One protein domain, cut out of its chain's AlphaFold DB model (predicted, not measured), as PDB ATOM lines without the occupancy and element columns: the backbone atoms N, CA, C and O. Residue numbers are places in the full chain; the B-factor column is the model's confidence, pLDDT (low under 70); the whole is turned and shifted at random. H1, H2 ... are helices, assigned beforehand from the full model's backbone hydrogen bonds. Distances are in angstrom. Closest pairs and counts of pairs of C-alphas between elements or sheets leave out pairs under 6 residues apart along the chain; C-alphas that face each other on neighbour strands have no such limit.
ATOM      1  N   LEU A   2      -5.032-108.851 118.273       74.19
ATOM      2  CA  LEU A   2      -4.943-109.207 116.833       74.19
ATOM      3  C   LEU A   2      -5.614-108.191 115.886       74.19
ATOM      4  O   LEU A   2      -5.035-107.798 114.875       74.19
ATOM      5  N   LYS A   3      -6.800-107.704 116.269       81.19
ATOM      6  CA  LYS A   3      -7.524-106.644 115.551       81.19
ATOM      7  C   LYS A   3      -6.786-105.301 115.535       81.19
ATOM      8  O   LYS A   3      -6.930-104.551 114.581       81.19
ATOM      9  N   GLU A   4      -6.017-104.993 116.574       79.12
ATOM     10  CA  GLU A   4      -5.248-103.745 116.670       79.12
ATOM     11  C   GLU A   4      -3.977-103.817 115.817       79.12
ATOM     12  O   GLU A   4      -3.598-102.827 115.205       79.12
ATOM     13  N   VAL A   5      -3.348-104.994 115.734       75.19
ATOM     14  CA  VAL A   5      -2.078-105.192 115.016       75.19
ATOM     15  C   VAL A   5      -2.283-105.329 113.504       75.19
ATOM     16  O   VAL A   5      -1.505-104.785 112.722       75.19
ATOM     17  N   CYS A   6      -3.321-106.053 113.075       80.19
ATOM     18  CA  CYS A   6      -3.529-106.408 111.665       80.19
ATOM     19  C   CYS A   6      -4.942-106.083 111.146       80.19
ATOM     20  O   CYS A   6      -5.304-106.476 110.035       80.19
ATOM     21  N   GLY A   7      -5.761-105.384 111.934       85.69
ATOM     22  CA  GLY A   7      -7.129-105.042 111.556       85.69
ATOM     23  C   GLY A   7      -8.098-106.228 111.596       85.69
ATOM     24  O   GLY A   7      -7.801-107.322 112.081       85.69
ATOM     25  N   GLN A   8      -9.300-106.002 111.063       88.38
ATOM     26  CA  GLN A   8     -10.375-107.002 111.037       88.38
ATOM     27  C   GLN A   8     -10.020-108.234 110.184       88.38
ATOM     28  O   GLN A   8     -10.433-109.340 110.519       88.38
ATOM     29  N   ILE A   9      -9.178-108.060 109.159       88.12
ATOM     30  CA  ILE A   9      -8.734-109.128 108.248       88.12
ATOM     31  C   ILE A   9      -8.087-110.286 109.021       88.12
ATOM     32  O   ILE A   9      -8.366-111.449 108.744       88.12
ATOM     33  N   ALA A  10      -7.269-109.989 110.032       86.00
ATOM     34  CA  ALA A  10      -6.613-111.020 110.832       86.00
ATOM     35  C   ALA A  10      -7.567-111.758 111.784       86.00
ATOM     36  O   ALA A  10      -7.366-112.936 112.069       86.00
ATOM     37  N   VAL A  11      -8.615-111.082 112.262       86.31
ATOM     38  CA  VAL A  11      -9.671-111.720 113.059       86.31
ATOM     39  C   VAL A  11     -10.493-112.662 112.184       86.31
ATOM     40  O   VAL A  11     -10.805-113.770 112.607       86.31
ATOM     41  N   ASP A  12     -10.801-112.249 110.957       89.12
ATOM     42  CA  ASP A  12     -11.528-113.083 110.002       89.12
ATOM     43  C   ASP A  12     -10.689-114.293 109.558       89.12
ATOM     44  O   ASP A  12     -11.211-115.398 109.448       89.12
ATOM     45  N   GLU A  13      -9.375-114.123 109.385       89.38
ATOM     46  CA  GLU A  13      -8.441-115.226 109.127       89.38
ATOM     47  C   GLU A  13      -8.372-116.215 110.300       89.38
ATOM     48  O   GLU A  13      -8.393-117.424 110.075       89.38
ATOM     49  N   LEU A  14      -8.317-115.731 111.545       88.44
ATOM     50  CA  LEU A  14      -8.362-116.576 112.743       88.44
ATOM     51  C   LEU A  14      -9.634-117.434 112.763       88.44
ATOM     52  O   LEU A  14      -9.577-118.642 113.000       88.44
ATOM     53  N   ASP A  15     -10.771-116.810 112.464       88.31
ATOM     54  CA  ASP A  15     -12.078-117.460 112.422       88.31
ATOM     55  C   ASP A  15     -12.155-118.517 111.308       88.31
ATOM     56  O   ASP A  15     -12.584-119.652 111.534       88.31
ATOM     57  N   ASN A  16     -11.638-118.180 110.123       89.00
ATOM     58  CA  ASN A  16     -11.528-119.098 108.992       89.00
ATOM     59  C   ASN A  16     -10.632-120.296 109.328       89.00
ATOM     60  O   ASN A  16     -11.001-121.434 109.052       89.00
ATOM     61  N   ARG A  17      -9.473-120.075 109.956       89.56
ATOM     62  CA  ARG A  17      -8.558-121.156 110.351       89.56
ATOM     63  C   ARG A  17      -9.185-122.102 111.366       89.56
ATOM     64  O   ARG A  17      -9.017-123.307 111.225       89.56
ATOM     65  N   LEU A  18      -9.944-121.586 112.336       85.75
ATOM     66  CA  LEU A  18     -10.717-122.413 113.271       85.75
ATOM     67  C   LEU A  18     -11.739-123.299 112.550       85.75
ATOM     68  O   LEU A  18     -11.880-124.474 112.893       85.75
ATOM     69  N   ALA A  19     -12.412-122.760 111.532       86.69
ATOM     70  CA  ALA A  19     -13.377-123.504 110.728       86.69
ATOM     71  C   ALA A  19     -12.737-124.601 109.855       86.69
ATOM     72  O   ALA A  19     -13.392-125.603 109.566       86.69
ATOM     73  N   GLN A  20     -11.468-124.439 109.465       87.31
ATOM     74  CA  GLN A  20     -10.721-125.382 108.618       87.31
ATOM     75  C   GLN A  20     -10.064-126.541 109.390       87.31
ATOM     76  O   GLN A  20      -9.485-127.439 108.776       87.31
ATOM     77  N   ILE A  21     -10.132-126.558 110.726       83.31
ATOM     78  CA  ILE A  21      -9.553-127.646 111.523       83.31
ATOM     79  C   ILE A  21     -10.244-128.972 111.178       83.31
ATOM     80  O   ILE A  21     -11.468-129.107 111.250       83.31
ATOM     81  N   SER A  22      -9.433-129.970 110.819       80.12
ATOM     82  CA  SER A  22      -9.909-131.310 110.467       80.12
ATOM     83  C   SER A  22     -10.560-132.023 111.653       80.12
ATOM     84  O   SER A  22     -10.211-131.798 112.813       80.12
ATOM     85  N   ARG A  23     -11.507-132.924 111.364       77.69
ATOM     86  CA  ARG A  23     -12.176-133.712 112.406       77.69
ATOM     87  C   ARG A  23     -11.197-134.655 113.089       77.69
ATOM     88  O   ARG A  23     -10.607-135.501 112.428       77.69
ATOM     89  N   PHE A  24     -11.099-134.539 114.411       77.44
ATOM     90  CA  PHE A  24     -10.318-135.438 115.249       77.44
ATOM     91  C   PHE A  24     -11.180-135.965 116.411       77.44
ATOM     92  O   PHE A  24     -11.912-135.177 117.020       77.44
ATOM     93  N   PRO A  25     -11.138-137.274 116.727       76.56
ATOM     94  CA  PRO A  25     -11.873-137.829 117.861       76.56
ATOM     95  C   PRO A  25     -11.512-137.120 119.177       76.56
ATOM     96  O   PRO A  25     -10.342-136.986 119.516       76.56
ATOM     97  N   GLY A  26     -12.513-136.650 119.926       74.25
ATOM     98  CA  GLY A  26     -12.292-135.955 121.205       74.25
ATOM     99  C   GLY A  26     -11.873-134.482 121.093       74.25
ATOM    100  O   GLY A  26     -11.527-133.870 122.108       74.25
ATOM    101  N   LEU A  27     -11.917-133.903 119.886       78.62
ATOM    102  CA  LEU A  27     -11.721-132.474 119.657       78.62
ATOM    103  C   LEU A  27     -12.987-131.836 119.075       78.62
ATOM    104  O   LEU A  27     -13.476-132.227 118.013       78.62
ATOM    105  N   LYS A  28     -13.507-130.819 119.764       77.44
ATOM    106  CA  LYS A  28     -14.642-130.022 119.283       77.44
ATOM    107  C   LYS A  28     -14.193-129.043 118.200       77.44
ATOM    108  O   LYS A  28     -13.154-128.401 118.331       77.44
ATOM    109  N   ILE A  29     -14.991-128.918 117.140       76.69
ATOM    110  CA  ILE A  29     -14.659-128.112 115.957       76.69
ATOM    111  C   ILE A  29     -15.614-126.940 115.841       76.69
ATOM    112  O   ILE A  29     -16.835-127.105 115.876       76.69
ATOM    113  N   PHE A  30     -15.047-125.770 115.587       80.06
ATOM    114  CA  PHE A  30     -15.770-124.520 115.406       80.06
ATOM    115  C   PHE A  30     -16.015-124.268 113.914       80.06
ATOM    116  O   PHE A  30     -15.439-123.363 113.323       80.06
ATOM    117  N   LYS A  31     -16.861-125.096 113.277       73.94
ATOM    118  CA  LYS A  31     -17.097-125.083 111.812       73.94
ATOM    119  C   LYS A  31     -17.557-123.738 111.241       73.94
ATOM    120  O   LYS A  31     -17.377-123.491 110.056       73.94
ATOM    121  N   THR A  32     -18.199-122.909 112.054       76.94
ATOM    122  CA  THR A  32     -18.652-121.565 111.668       76.94
ATOM    123  C   THR A  32     -17.807-120.472 112.318       76.94
ATOM    124  O   THR A  32     -18.294-119.357 112.492       76.94
ATOM    125  N   GLY A  33     -16.600-120.814 112.773       75.75
ATOM    126  CA  GLY A  33     -15.803-119.947 113.622       75.75
ATOM    127  C   GLY A  33     -16.446-119.694 114.990       75.75
ATOM    128  O   GLY A  33     -17.362-120.397 115.429       75.75
ATOM    129  N   LEU A  34     -15.954-118.663 115.668       79.38
ATOM    130  CA  LEU A  34     -16.392-118.173 116.970       79.38
ATOM    131  C   LEU A  34     -17.528-117.149 116.864       79.38
ATOM    132  O   LEU A  34     -18.237-116.935 117.845       79.38
ATOM    133  N   LYS A  35     -17.743-116.541 115.687       73.94
ATOM    134  CA  LYS A  35     -18.724-115.454 115.484       73.94
ATOM    135  C   LYS A  35     -20.156-115.807 115.899       73.94
ATOM    136  O   LYS A  35     -20.890-114.936 116.356       73.94
ATOM    137  N   ASN A  36     -20.550-117.072 115.764       71.00
ATOM    138  CA  ASN A  36     -21.920-117.524 116.040       71.00
ATOM    139  C   ASN A  36     -22.115-118.102 117.453       71.00
ATOM    140  O   ASN A  36     -23.227-118.504 117.809       71.00
ATOM    141  N   ILE A  37     -21.062-118.156 118.274       73.31
ATOM    142  CA  ILE A  37     -21.129-118.726 119.622       73.31
ATOM    143  C   ILE A  37     -21.670-117.664 120.578       73.31
ATOM    144  O   ILE A  37     -20.957-116.771 121.023       73.31
ATOM    145  N   LYS A  38     -22.962-117.763 120.912       70.00
ATOM    146  CA  LYS A  38     -23.624-116.818 121.830       70.00
ATOM    147  C   LYS A  38     -23.133-116.936 123.276       70.00
ATOM    148  O   LYS A  38     -23.201-115.964 124.023       70.00
ATOM    149  N   ARG A  39     -22.699-118.129 123.689       74.31
ATOM    150  CA  ARG A  39     -22.166-118.425 125.026       74.31
ATOM    151  C   ARG A  39     -21.112-119.513 124.920       74.31
ATOM    152  O   ARG A  39     -21.368-120.540 124.301       74.31
ATOM    153  N   PHE A  40     -19.968-119.291 125.556       76.00
ATOM    154  CA  PHE A  40     -18.926-120.299 125.688       76.00
ATOM    155  C   PHE A  40     -19.177-121.163 126.923       76.00
ATOM    156  O   PHE A  40     -19.401-120.643 128.017       76.00
ATOM    157  N   THR A  41     -19.131-122.479 126.747       75.31
ATOM    158  CA  THR A  41     -19.109-123.453 127.844       75.31
ATOM    159  C   THR A  41     -17.668-123.774 128.254       75.31
ATOM    160  O   THR A  41     -16.722-123.502 127.515       75.31
ATOM    161  N   ALA A  42     -17.481-124.381 129.429       70.00
ATOM    162  CA  ALA A  42     -16.159-124.835 129.873       70.00
ATOM    163  C   ALA A  42     -15.526-125.841 128.888       70.00
ATOM    164  O   ALA A  42     -14.332-125.763 128.602       70.00
ATOM    165  N   ASP A  43     -16.343-126.727 128.310       73.56
ATOM    166  CA  ASP A  43     -15.933-127.660 127.254       73.56
ATOM    167  C   ASP A  43     -15.470-126.921 125.984       73.56
ATOM    168  O   ASP A  43     -14.459-127.288 125.383       73.56
ATOM    169  N   ASP A  44     -16.138-125.827 125.601       77.75
ATOM    170  CA  ASP A  44     -15.693-125.001 124.469       77.75
ATOM    171  C   ASP A  44     -14.315-124.394 124.730       77.75
ATOM    172  O   ASP A  44     -13.438-124.483 123.873       77.75
ATOM    173  N   PHE A  45     -14.091-123.826 125.919       73.62
ATOM    174  CA  PHE A  45     -12.785-123.277 126.291       73.62
ATOM    175  C   PHE A  45     -11.689-124.338 126.281       73.62
ATOM    176  O   PHE A  45     -10.616-124.100 125.726       73.62
ATOM    177  N   GLN A  46     -11.962-125.524 126.827       76.06
ATOM    178  CA  GLN A  46     -10.998-126.619 126.828       76.06
ATOM    179  C   GLN A  46     -10.613-127.036 125.404       76.06
ATOM    180  O   GLN A  46      -9.434-127.234 125.112       76.06
ATOM    181  N   ASN A  47     -11.589-127.147 124.501       79.56
ATOM    182  CA  ASN A  47     -11.324-127.506 123.111       79.56
ATOM    183  C   ASN A  47     -10.650-126.375 122.326       79.56
ATOM    184  O   ASN A  47      -9.762-126.656 121.525       79.56
ATOM    185  N   MET A  48     -10.993-125.109 122.591       79.12
ATOM    186  CA  MET A  48     -10.292-123.961 122.011       79.12
ATOM    187  C   MET A  48      -8.821-123.948 122.413       79.12
ATOM    188  O   MET A  48      -7.971-123.821 121.538       79.12
ATOM    189  N   MET A  49      -8.500-124.140 123.698       77.25
ATOM    190  CA  MET A  49      -7.112-124.117 124.179       77.25
ATOM    191  C   MET A  49      -6.215-125.123 123.448       77.25
ATOM    192  O   MET A  49      -5.065-124.807 123.154       77.25
ATOM    193  N   LYS A  50      -6.747-126.296 123.075       78.94
ATOM    194  CA  LYS A  50      -6.000-127.321 122.322       78.94
ATOM    195  C   LYS A  50      -5.570-126.856 120.926       78.94
ATOM    196  O   LYS A  50      -4.560-127.330 120.415       78.94
ATOM    197  N   VAL A  51      -6.330-125.957 120.295       80.38
ATOM    198  CA  VAL A  51      -6.129-125.560 118.887       80.38
ATOM    199  C   VAL A  51      -5.663-124.121 118.703       80.38
ATOM    200  O   VAL A  51      -5.137-123.778 117.646       80.38
ATOM    201  N   PHE A  52      -5.829-123.276 119.719       80.75
ATOM    202  CA  PHE A  52      -5.671-121.827 119.610       80.75
ATOM    203  C   PHE A  52      -4.280-121.406 119.122       80.75
ATOM    204  O   PHE A  52      -4.156-120.525 118.271       80.75
ATOM    205  N   LEU A  53      -3.233-122.089 119.598       78.88
ATOM    206  CA  LEU A  53      -1.850-121.805 119.212       78.88
ATOM    207  C   LEU A  53      -1.612-122.028 117.710       78.88
ATOM    208  O   LEU A  53      -0.965-121.212 117.055       78.88
ATOM    209  N   PHE A  54      -2.171-123.103 117.147       79.19
ATOM    210  CA  PHE A  54      -2.040-123.419 115.720       79.19
ATOM    211  C   PHE A  54      -2.777-122.420 114.838       79.19
ATOM    212  O   PHE A  54      -2.304-122.065 113.762       79.19
ATOM    213  N   VAL A  55      -3.932-121.958 115.308       85.00
ATOM    214  CA  VAL A  55      -4.763-120.999 114.590       85.00
ATOM    215  C   VAL A  55      -4.052-119.650 114.489       85.00
ATOM    216  O   VAL A  55      -3.982-119.085 113.398       85.00
ATOM    217  N   ILE A  56      -3.491-119.158 115.598       83.19
ATOM    218  CA  ILE A  56      -2.856-117.832 115.672       83.19
ATOM    219  C   ILE A  56      -1.527-117.769 114.923       83.19
ATOM    220  O   ILE A  56      -1.228-116.751 114.297       83.19
ATOM    221  N   LYS A  57      -0.743-118.851 114.959       81.69
ATOM    222  CA  LYS A  57       0.618-118.881 114.413       81.69
ATOM    223  C   LYS A  57       0.680-118.384 112.965       81.69
ATOM    224  O   LYS A  57       0.033-118.924 112.067       81.69
ATOM    225  N   GLY A  58       1.512-117.379 112.712       81.06
ATOM    226  CA  GLY A  58       1.790-116.854 111.379       81.06
ATOM    227  C   GLY A  58       0.663-116.022 110.760       81.06
ATOM    228  O   GLY A  58       0.765-115.680 109.582       81.06
ATOM    229  N   ILE A  59      -0.399-115.679 111.503       86.00
ATOM    230  CA  ILE A  59      -1.411-114.723 111.017       86.00
ATOM    231  C   ILE A  59      -0.759-113.360 110.755       86.00
ATOM    232  O   ILE A  59      -1.017-112.748 109.718       86.00
ATOM    233  N   ILE A  60       0.136-112.912 111.641       81.69
ATOM    234  CA  ILE A  60       0.825-111.626 111.480       81.69
ATOM    235  C   ILE A  60       1.693-111.614 110.226       81.69
ATOM    236  O   ILE A  60       1.611-110.689 109.421       81.69
ATOM    237  N   ILE A  61       2.492-112.666 110.038       82.06
ATOM    238  CA  ILE A  61       3.394-112.806 108.888       82.06
ATOM    239  C   ILE A  61       2.607-112.705 107.575       82.06
ATOM    240  O   ILE A  61       3.072-112.086 106.622       82.06
ATOM    241  N   LYS A  62       1.396-113.272 107.539       82.06
ATOM    242  CA  LYS A  62       0.531-113.275 106.355       82.06
ATOM    243  C   LYS A  62      -0.046-111.893 106.023       82.06
ATOM    244  O   LYS A  62      -0.188-111.577 104.846       82.06
ATOM    245  N   HIS A  63      -0.404-111.089 107.025       81.62
ATOM    246  CA  HIS A  63      -1.208-109.874 106.814       81.62
ATOM    247  C   HIS A  63      -0.473-108.555 107.066       81.62
ATOM    248  O   HIS A  63      -0.943-107.510 106.627       81.62
ATOM    249  N   GLN A  64       0.691-108.574 107.712       73.19
ATOM    250  CA  GLN A  64       1.454-107.371 108.046       73.19
ATOM    251  C   GLN A  64       2.632-107.151 107.082       73.19
ATOM    252  O   GLN A  64       3.737-106.835 107.520       73.19
ATOM    253  N   GLY A  65       2.395-107.309 105.769       61.91
ATOM    254  CA  GLY A  65       3.383-107.375 104.668       61.91
ATOM    255  C   GLY A  65       4.370-106.204 104.487       61.91
ATOM    256  O   GLY A  65       5.077-106.158 103.489       61.91
ATOM    257  N   SER A  66       4.440-105.272 105.438       64.12
ATOM    258  CA  SER A  66       5.457-104.216 105.556       64.12
ATOM    259  C   SER A  66       6.634-104.616 106.469       64.12
ATOM    260  O   SER A  66       7.721-104.043 106.401       64.12
ATOM    261  N   LEU A  67       6.457-105.624 107.330       64.06
ATOM    262  CA  LEU A  67       7.529-106.117 108.191       64.06
ATOM    263  C   LEU A  67       8.418-107.107 107.429       64.06
ATOM    264  O   LEU A  67       7.925-108.052 106.817       64.06
ATOM    265  N   SER A  68       9.741-106.935 107.534       74.75
ATOM    266  CA  SER A  68      10.692-108.006 107.199       74.75
ATOM    267  C   SER A  68      10.267-109.303 107.898       74.75
ATOM    268  O   SER A  68       9.792-109.260 109.036       74.75
ATOM    269  N   VAL A  69      10.463-110.447 107.237       74.44
ATOM    270  CA  VAL A  69      10.094-111.781 107.744       74.44
ATOM    271  C   VAL A  69      10.583-111.996 109.180       74.44
ATOM    272  O   VAL A  69       9.847-112.535 110.003       74.44
ATOM    273  N   ASP A  70      11.781-111.514 109.514       76.00
ATOM    274  CA  ASP A  70      12.351-111.653 110.858       76.00
ATOM    275  C   ASP A  70      11.649-110.771 111.893       76.00
ATOM    276  O   ASP A  70      11.385-111.212 113.013       76.00
ATOM    277  N   LYS A  71      11.267-109.544 111.510       76.19
ATOM    278  CA  LYS A  71      10.449-108.676 112.369       76.19
ATOM    279  C   LYS A  71       9.067-109.289 112.582       76.19
ATOM    280  O   LYS A  71       8.631-109.369 113.721       76.19
ATOM    281  N   ALA A  72       8.426-109.790 111.527       71.94
ATOM    282  CA  ALA A  72       7.104-110.401 111.614       71.94
ATOM    283  C   ALA A  72       7.099-111.672 112.483       71.94
ATOM    284  O   ALA A  72       6.202-111.842 113.304       71.94
ATOM    285  N   LYS A  73       8.122-112.532 112.368       75.44
ATOM    286  CA  LYS A  73       8.304-113.700 113.250       75.44
ATOM    287  C   LYS A  73       8.456-113.291 114.713       75.44
ATOM    288  O   LYS A  73       7.829-113.892 115.581       75.44
ATOM    289  N   LYS A  74       9.265-112.261 114.986       79.56
ATOM    290  CA  LYS A  74       9.461-111.740 116.344       79.56
ATOM    291  C   LYS A  74       8.166-111.155 116.911       79.56
ATOM    292  O   LYS A  74       7.857-111.394 118.072       79.56
ATOM    293  N   THR A  75       7.392-110.441 116.097       77.94
ATOM    294  CA  THR A  75       6.078-109.912 116.488       77.94
ATOM    295  C   THR A  75       5.073-111.033 116.764       77.94
ATOM    296  O   THR A  75       4.361-110.963 117.758       77.94
ATOM    297  N   ASP A  76       5.043-112.087 115.943       78.06
ATOM    298  CA  ASP A  76       4.154-113.245 116.134       78.06
ATOM    299  C   ASP A  76       4.459-113.982 117.442       78.06
ATOM    300  O   ASP A  76       3.559-114.290 118.220       78.06
ATOM    301  N   GLU A  77       5.744-114.176 117.745       80.38
ATOM    302  CA  GLU A  77       6.174-114.742 119.022       80.38
ATOM    303  C   GLU A  77       5.804-113.855 120.214       80.38
ATOM    304  O   GLU A  77       5.332-114.366 121.233       80.38
ATOM    305  N   LEU A  78       6.019-112.541 120.102       82.50
ATOM    306  CA  LEU A  78       5.647-111.595 121.151       82.50
ATOM    307  C   LEU A  78       4.142-111.637 121.415       82.50
ATOM    308  O   LEU A  78       3.762-111.713 122.579       82.50
ATOM    309  N   LEU A  79       3.295-111.712 120.378       80.62
ATOM    310  CA  LEU A  79       1.852-111.861 120.584       80.62
ATOM    311  C   LEU A  79       1.505-113.159 121.318       80.62
ATOM    312  O   LEU A  79       0.640-113.145 122.189       80.62
ATOM    313  N   VAL A  80       2.150-114.282 120.986       81.31
ATOM    314  CA  VAL A  80       1.901-115.552 121.690       81.31
ATOM    315  C   VAL A  80       2.279-115.433 123.167       81.31
ATOM    316  O   VAL A  80       1.492-115.840 124.023       81.31
ATOM    317  N   LYS A  81       3.435-114.836 123.482       84.25
ATOM    318  CA  LYS A  81       3.860-114.595 124.870       84.25
ATOM    319  C   LYS A  81       2.895-113.664 125.601       84.25
ATOM    320  O   LYS A  81       2.426-114.010 126.677       84.25
ATOM    321  N   GLU A  82       2.528-112.539 124.994       83.94
ATOM    322  CA  GLU A  82       1.577-111.579 125.564       83.94
ATOM    323  C   GLU A  82       0.206-112.210 125.836       83.94
ATOM    324  O   GLU A  82      -0.386-111.956 126.882       83.94
ATOM    325  N   LEU A  83      -0.287-113.078 124.946       81.88
ATOM    326  CA  LEU A  83      -1.536-113.812 125.161       81.88
ATOM    327  C   LEU A  83      -1.435-114.786 126.338       81.88
ATOM    328  O   LEU A  83      -2.346-114.830 127.164       81.88
ATOM    329  N   ILE A  84      -0.334-115.537 126.437       84.81
ATOM    330  CA  ILE A  84      -0.083-116.455 127.556       84.81
ATOM    331  C   ILE A  84      -0.032-115.676 128.876       84.81
ATOM    332  O   ILE A  84      -0.749-116.015 129.818       84.81
ATOM    333  N   THR A  85       0.752-114.597 128.935       85.94
ATOM    334  CA  THR A  85       0.897-113.766 130.136       85.94
ATOM    335  C   THR A  85      -0.409-113.051 130.495       85.94
ATOM    336  O   THR A  85      -0.794-113.009 131.663       85.94
ATOM    337  N   SER A  86      -1.148-112.519 129.517       83.69
ATOM    338  CA  SER A  86      -2.446-111.865 129.746       83.69
ATOM    339  C   SER A  86      -3.494-112.842 130.283       83.69
ATOM    340  O   SER A  86      -4.232-112.524 131.224       83.69
ATOM    341  N   TRP A  87      -3.526-114.061 129.739       85.12
ATOM    342  CA  TRP A  87      -4.388-115.115 130.253       85.12
ATOM    343  C   TRP A  87      -3.993-115.504 131.681       85.12
ATOM    344  O   TRP A  87      -4.847-115.504 132.565       85.12
ATOM    345  N   ALA A  88      -2.704-115.756 131.935       84.00
ATOM    346  CA  ALA A  88      -2.213-116.176 133.246       84.00
ATOM    347  C   ALA A  88      -2.438-115.107 134.323       84.00
ATOM    348  O   ALA A  88      -2.906-115.414 135.416       84.00
ATOM    349  N   THR A  89      -2.186-113.836 134.010       87.00
ATOM    350  CA  THR A  89      -2.441-112.725 134.941       87.00
ATOM    351  C   THR A  89      -3.925-112.582 135.260       87.00
ATOM    352  O   THR A  89      -4.281-112.374 136.418       87.00
ATOM    353  N   THR A  90      -4.807-112.733 134.268       82.62
ATOM    354  CA  THR A  90      -6.261-112.764 134.490       82.62
ATOM    355  C   THR A  90      -6.666-113.960 135.350       82.62
ATOM    356  O   THR A  90      -7.421-113.796 136.306       82.62
ATOM    357  N   PHE A  91      -6.130-115.146 135.059       82.31
ATOM    358  CA  PHE A  91      -6.383-116.367 135.819       82.31
ATOM    359  C   PHE A  91      -5.988-116.204 137.293       82.31
ATOM    360  O   PHE A  91      -6.817-116.413 138.178       82.31
ATOM    361  N   VAL A  92      -4.769-115.729 137.567       85.56
ATOM    362  CA  VAL A  92      -4.303-115.470 138.937       85.56
ATOM    363  C   VAL A  92      -5.186-114.428 139.622       85.56
ATOM    364  O   VAL A  92      -5.652-114.662 140.732       85.56
ATOM    365  N   LYS A  93      -5.502-113.307 138.961       88.19
ATOM    366  CA  LYS A  93      -6.368-112.261 139.537       88.19
ATOM    367  C   LYS A  93      -7.739-112.788 139.965       88.19
ATOM    368  O   LYS A  93      -8.230-112.377 141.012       88.19
ATOM    369  N   LEU A  94      -8.347-113.663 139.164       83.75
ATOM    370  CA  LEU A  94      -9.680-114.207 139.434       83.75
ATOM    371  C   LEU A  94      -9.674-115.254 140.549       83.75
ATOM    372  O   LEU A  94     -10.615-115.305 141.341       83.75
ATOM    373  N   PHE A  95      -8.633-116.085 140.608       81.69
ATOM    374  CA  PHE A  95      -8.653-117.295 141.424       81.69
ATOM    375  C   PHE A  95      -7.700-117.274 142.631       81.69
ATOM    376  O   PHE A  95      -7.814-118.154 143.482       81.69
ATOM    377  N   LYS A  96      -6.812-116.275 142.769       86.00
ATOM    378  CA  LYS A  96      -5.807-116.228 143.851       86.00
ATOM    379  C   LYS A  96      -6.408-116.350 145.252       86.00
ATOM    380  O   LYS A  96      -5.853-117.048 146.084       86.00
ATOM    381  N   ASN A  97      -7.579-115.753 145.488       83.62
ATOM    382  CA  ASN A  97      -8.226-115.743 146.806       83.62
ATOM    383  C   ASN A  97      -8.778-117.121 147.215       83.62
ATOM    384  O   ASN A  97      -9.130-117.317 148.373       83.62
ATOM    385  N   TYR A  98      -8.882-118.059 146.270       81.75
ATOM    386  CA  TYR A  98      -9.348-119.426 146.512       81.75
ATOM    387  C   TYR A  98      -8.190-120.421 146.671       81.75
ATOM    388  O   TYR A  98      -8.429-121.609 146.867       81.75
ATOM    389  N   SER A  99      -6.941-119.958 146.560       76.94
ATOM    390  CA  SER A  99      -5.739-120.782 146.647       76.94
ATOM    391  C   SER A  99      -4.876-120.312 147.819       76.94
ATOM    392  O   SER A  99      -4.484-119.146 147.841       76.94
ATOM    393  N   PRO A 100      -4.527-121.194 148.774       77.38
ATOM    394  CA  PRO A 100      -3.617-120.853 149.871       77.38
ATOM    395  C   PRO A 100      -2.236-120.379 149.394       77.38
ATOM    396  O   PRO A 100      -1.617-119.541 150.039       77.38
ATOM    397  N   SER A 101      -1.770-120.891 148.252       77.31
ATOM    398  CA  SER A 101      -0.519-120.505 147.591       77.31
ATOM    399  C   SER A 101      -0.671-119.315 146.638       77.31
ATOM    400  O   SER A 101       0.255-119.008 145.891       77.31
ATOM    401  N   GLU A 102      -1.833-118.651 146.612       79.88
ATOM    402  CA  GLU A 102      -2.148-117.544 145.695       79.88
ATOM    403  C   GLU A 102      -1.935-117.891 144.210       79.88
ATOM    404  O   GLU A 102      -1.705-117.012 143.379       79.88
ATOM    405  N   LEU A 103      -2.029-119.180 143.862       77.81
ATOM    406  CA  LEU A 103      -1.735-119.720 142.529       77.81
ATOM    407  C   LEU A 103      -0.285-119.533 142.063       77.81
ATOM    408  O   LEU A 103      -0.022-119.518 140.855       77.81
ATOM    409  N   ARG A 104       0.669-119.491 142.998       78.88
ATOM    410  CA  ARG A 104       2.106-119.683 142.737       78.88
ATOM    411  C   ARG A 104       2.374-121.145 142.361       78.88
ATOM    412  O   ARG A 104       2.982-121.909 143.100       78.88
ATOM    413  N   LEU A 105       1.842-121.565 141.214       78.25
ATOM    414  CA  LEU A 105       1.922-122.937 140.729       78.25
ATOM    415  C   LEU A 105       3.142-123.084 139.809       78.25
ATOM    416  O   LEU A 105       3.173-122.430 138.762       78.25
ATOM    417  N   PRO A 106       4.079-124.008 140.090       76.19
ATOM    418  CA  PRO A 106       5.230-124.256 139.215       76.19
ATOM    419  C   PRO A 106       4.819-124.595 137.772       76.19
ATOM    420  O   PRO A 106       5.445-124.168 136.806       76.19
ATOM    421  N   LYS A 107       3.684-125.288 137.594       76.50
ATOM    422  CA  LYS A 107       3.107-125.566 136.266       76.50
ATOM    423  C   LYS A 107       2.675-124.299 135.523       76.50
ATOM    424  O   LYS A 107       2.829-124.235 134.307       76.50
ATOM    425  N   LEU A 108       2.130-123.311 136.236       77.75
ATOM    426  CA  LEU A 108       1.730-122.032 135.652       77.75
ATOM    427  C   LEU A 108       2.963-121.190 135.296       77.75
ATOM    428  O   LEU A 108       2.991-120.591 134.227       77.75
ATOM    429  N   HIS A 109       4.001-121.214 136.135       81.31
ATOM    430  CA  HIS A 109       5.293-120.599 135.825       81.31
ATOM    431  C   HIS A 109       5.915-121.198 134.557       81.31
ATOM    432  O   HIS A 109       6.208-120.475 133.606       81.31
ATOM    433  N   ASN A 110       5.999-122.531 134.493       80.19
ATOM    434  CA  ASN A 110       6.491-123.246 133.318       80.19
ATOM    435  C   ASN A 110       5.721-122.859 132.045       80.19
ATOM    436  O   ASN A 110       6.318-122.606 130.998       80.19
ATOM    437  N   TRP A 111       4.393-122.758 132.151       80.00
ATOM    438  CA  TRP A 111       3.527-122.319 131.059       80.00
ATOM    439  C   TRP A 111       3.829-120.891 130.585       80.00
ATOM    440  O   TRP A 111       3.888-120.650 129.380       80.00
ATOM    441  N   CYS A 112       4.050-119.959 131.512       81.50
ATOM    442  CA  CYS A 112       4.316-118.556 131.200       81.50
ATOM    443  C   CYS A 112       5.695-118.316 130.583       81.50
ATOM    444  O   CYS A 112       5.805-117.530 129.640       81.50
ATOM    445  N   TYR A 113       6.734-118.967 131.109       81.44
ATOM    446  CA  TYR A 113       8.117-118.585 130.817       81.44
ATOM    447  C   TYR A 113       8.863-119.583 129.935       81.44
ATOM    448  O   TYR A 113       9.657-119.170 129.088       81.44
ATOM    449  N   HIS A 114       8.582-120.881 130.058       81.62
ATOM    450  CA  HIS A 114       9.418-121.907 129.432       81.62
ATOM    451  C   HIS A 114       8.752-122.604 128.248       81.62
ATOM    452  O   HIS A 114       9.443-122.915 127.286       81.62
ATOM    453  N   VAL A 115       7.424-122.766 128.222       79.50
ATOM    454  CA  VAL A 115       6.723-123.524 127.161       79.50
ATOM    455  C   VAL A 115       7.071-123.059 125.744       79.50
ATOM    456  O   VAL A 115       7.308-123.887 124.866       79.50
ATOM    457  N   VAL A 116       7.154-121.748 125.499       80.50
ATOM    458  CA  VAL A 116       7.514-121.226 124.168       80.50
ATOM    459  C   VAL A 116       8.965-121.563 123.803       80.50
ATOM    460  O   VAL A 116       9.234-121.900 122.650       80.50
ATOM    461  N   ALA A 117       9.891-121.486 124.763       80.81
ATOM    462  CA  ALA A 117      11.293-121.846 124.558       80.81
ATOM    463  C   ALA A 117      11.443-123.357 124.327       80.81
ATOM    464  O   ALA A 117      12.025-123.771 123.326       80.81
ATOM    465  N   THR A 118      10.802-124.177 125.163       78.06
ATOM    466  CA  THR A 118      10.799-125.637 125.040       78.06
ATOM    467  C   THR A 118      10.245-126.088 123.688       78.06
ATOM    468  O   THR A 118      10.834-126.955 123.049       78.06
ATOM    469  N   ILE A 119       9.162-125.470 123.195       78.12
ATOM    470  CA  ILE A 119       8.599-125.809 121.878       78.12
ATOM    471  C   ILE A 119       9.572-125.497 120.735       78.12
ATOM    472  O   ILE A 119       9.584-126.197 119.722       78.12
ATOM    473  N   LYS A 120      10.380-124.444 120.866       77.44
ATOM    474  CA  LYS A 120      11.361-124.064 119.843       77.44
ATOM    475  C   LYS A 120      12.553-125.005 119.802       77.44
ATOM    476  O   LYS A 120      12.998-125.347 118.712       77.44
ATOM    477  N   GLU A 121      13.065-125.374 120.967       80.44
ATOM    478  CA  GLU A 121      14.252-126.221 121.083       80.44
ATOM    479  C   GLU A 121      13.932-127.687 120.790       80.44
ATOM    480  O   GLU A 121      14.684-128.351 120.080       80.44
ATOM    481  N   TYR A 122      12.790-128.175 121.279       74.38
ATOM    482  CA  TYR A 122      12.487-129.607 121.317       74.38
ATOM    483  C   TYR A 122      11.229-130.008 120.529       74.38
ATOM    484  O   TYR A 122      10.911-131.192 120.419       74.38
ATOM    485  N   GLY A 123      10.497-129.052 119.949       75.69
ATOM    486  CA  GLY A 123       9.269-129.330 119.204       75.69
ATOM    487  C   GLY A 123       8.052-129.571 120.106       75.69
ATOM    488  O   GLY A 123       7.886-128.945 121.148       75.69
TER     489      GLY A 123
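This is residues 2 to 123 of the 235 residues of an uncharacterized protein of Glomus cerebriforme (UniProt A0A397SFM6). Long helix H4 and shorter H5, folded back beside it, make a hairpin; short H3 packs on H4's first residues and on H1, whose later residues meet the last ones of H2. Residues 36 to 42 stick out. The 122 printed residues, with five named helices, H1 to H5, and no named strand, are all helix by class and only just compact, close to loose: radius of gyration of the C-alphas 16.1 A, spans 47 by 34 by 29 A.

H1 is residues 2 to 19, from C-alpha 2 at (-4.943, -109.207, 116.833); H2 is 42 to 56, H3 59 to 63, H4 69 to 98, 44.0 A long, and H5 106 to 122, to C-alpha 122 at (12.487, -129.607, 121.317).

H1, with residues 14 to 18 alone, touches H2; their closest C-alphas, of Arg 17 and Val 55, are 5.7 A apart. H3 touches H1, closest C-alphas Ala 10 and Ile 59 at 6.4 A, and H4, Ile 61 and Ala 72 at 5.2 A. Hairpin helices H4 and H5 touch at a shallow tilt of 19 degrees, opposite ways, closest C-alphas Thr 85 and Cys 112 at 6.0 A. O i to N i+4 pairs are within hydrogen-bond range throughout H3, and for 10 of 14 in H1, 8 of 11 in H2, 24 of 26 in H4 and 10 of 13 in H5.

The printed part has no cut; the H1 to H2 link is long. Residues 65 to 67 have pLDDT under 70.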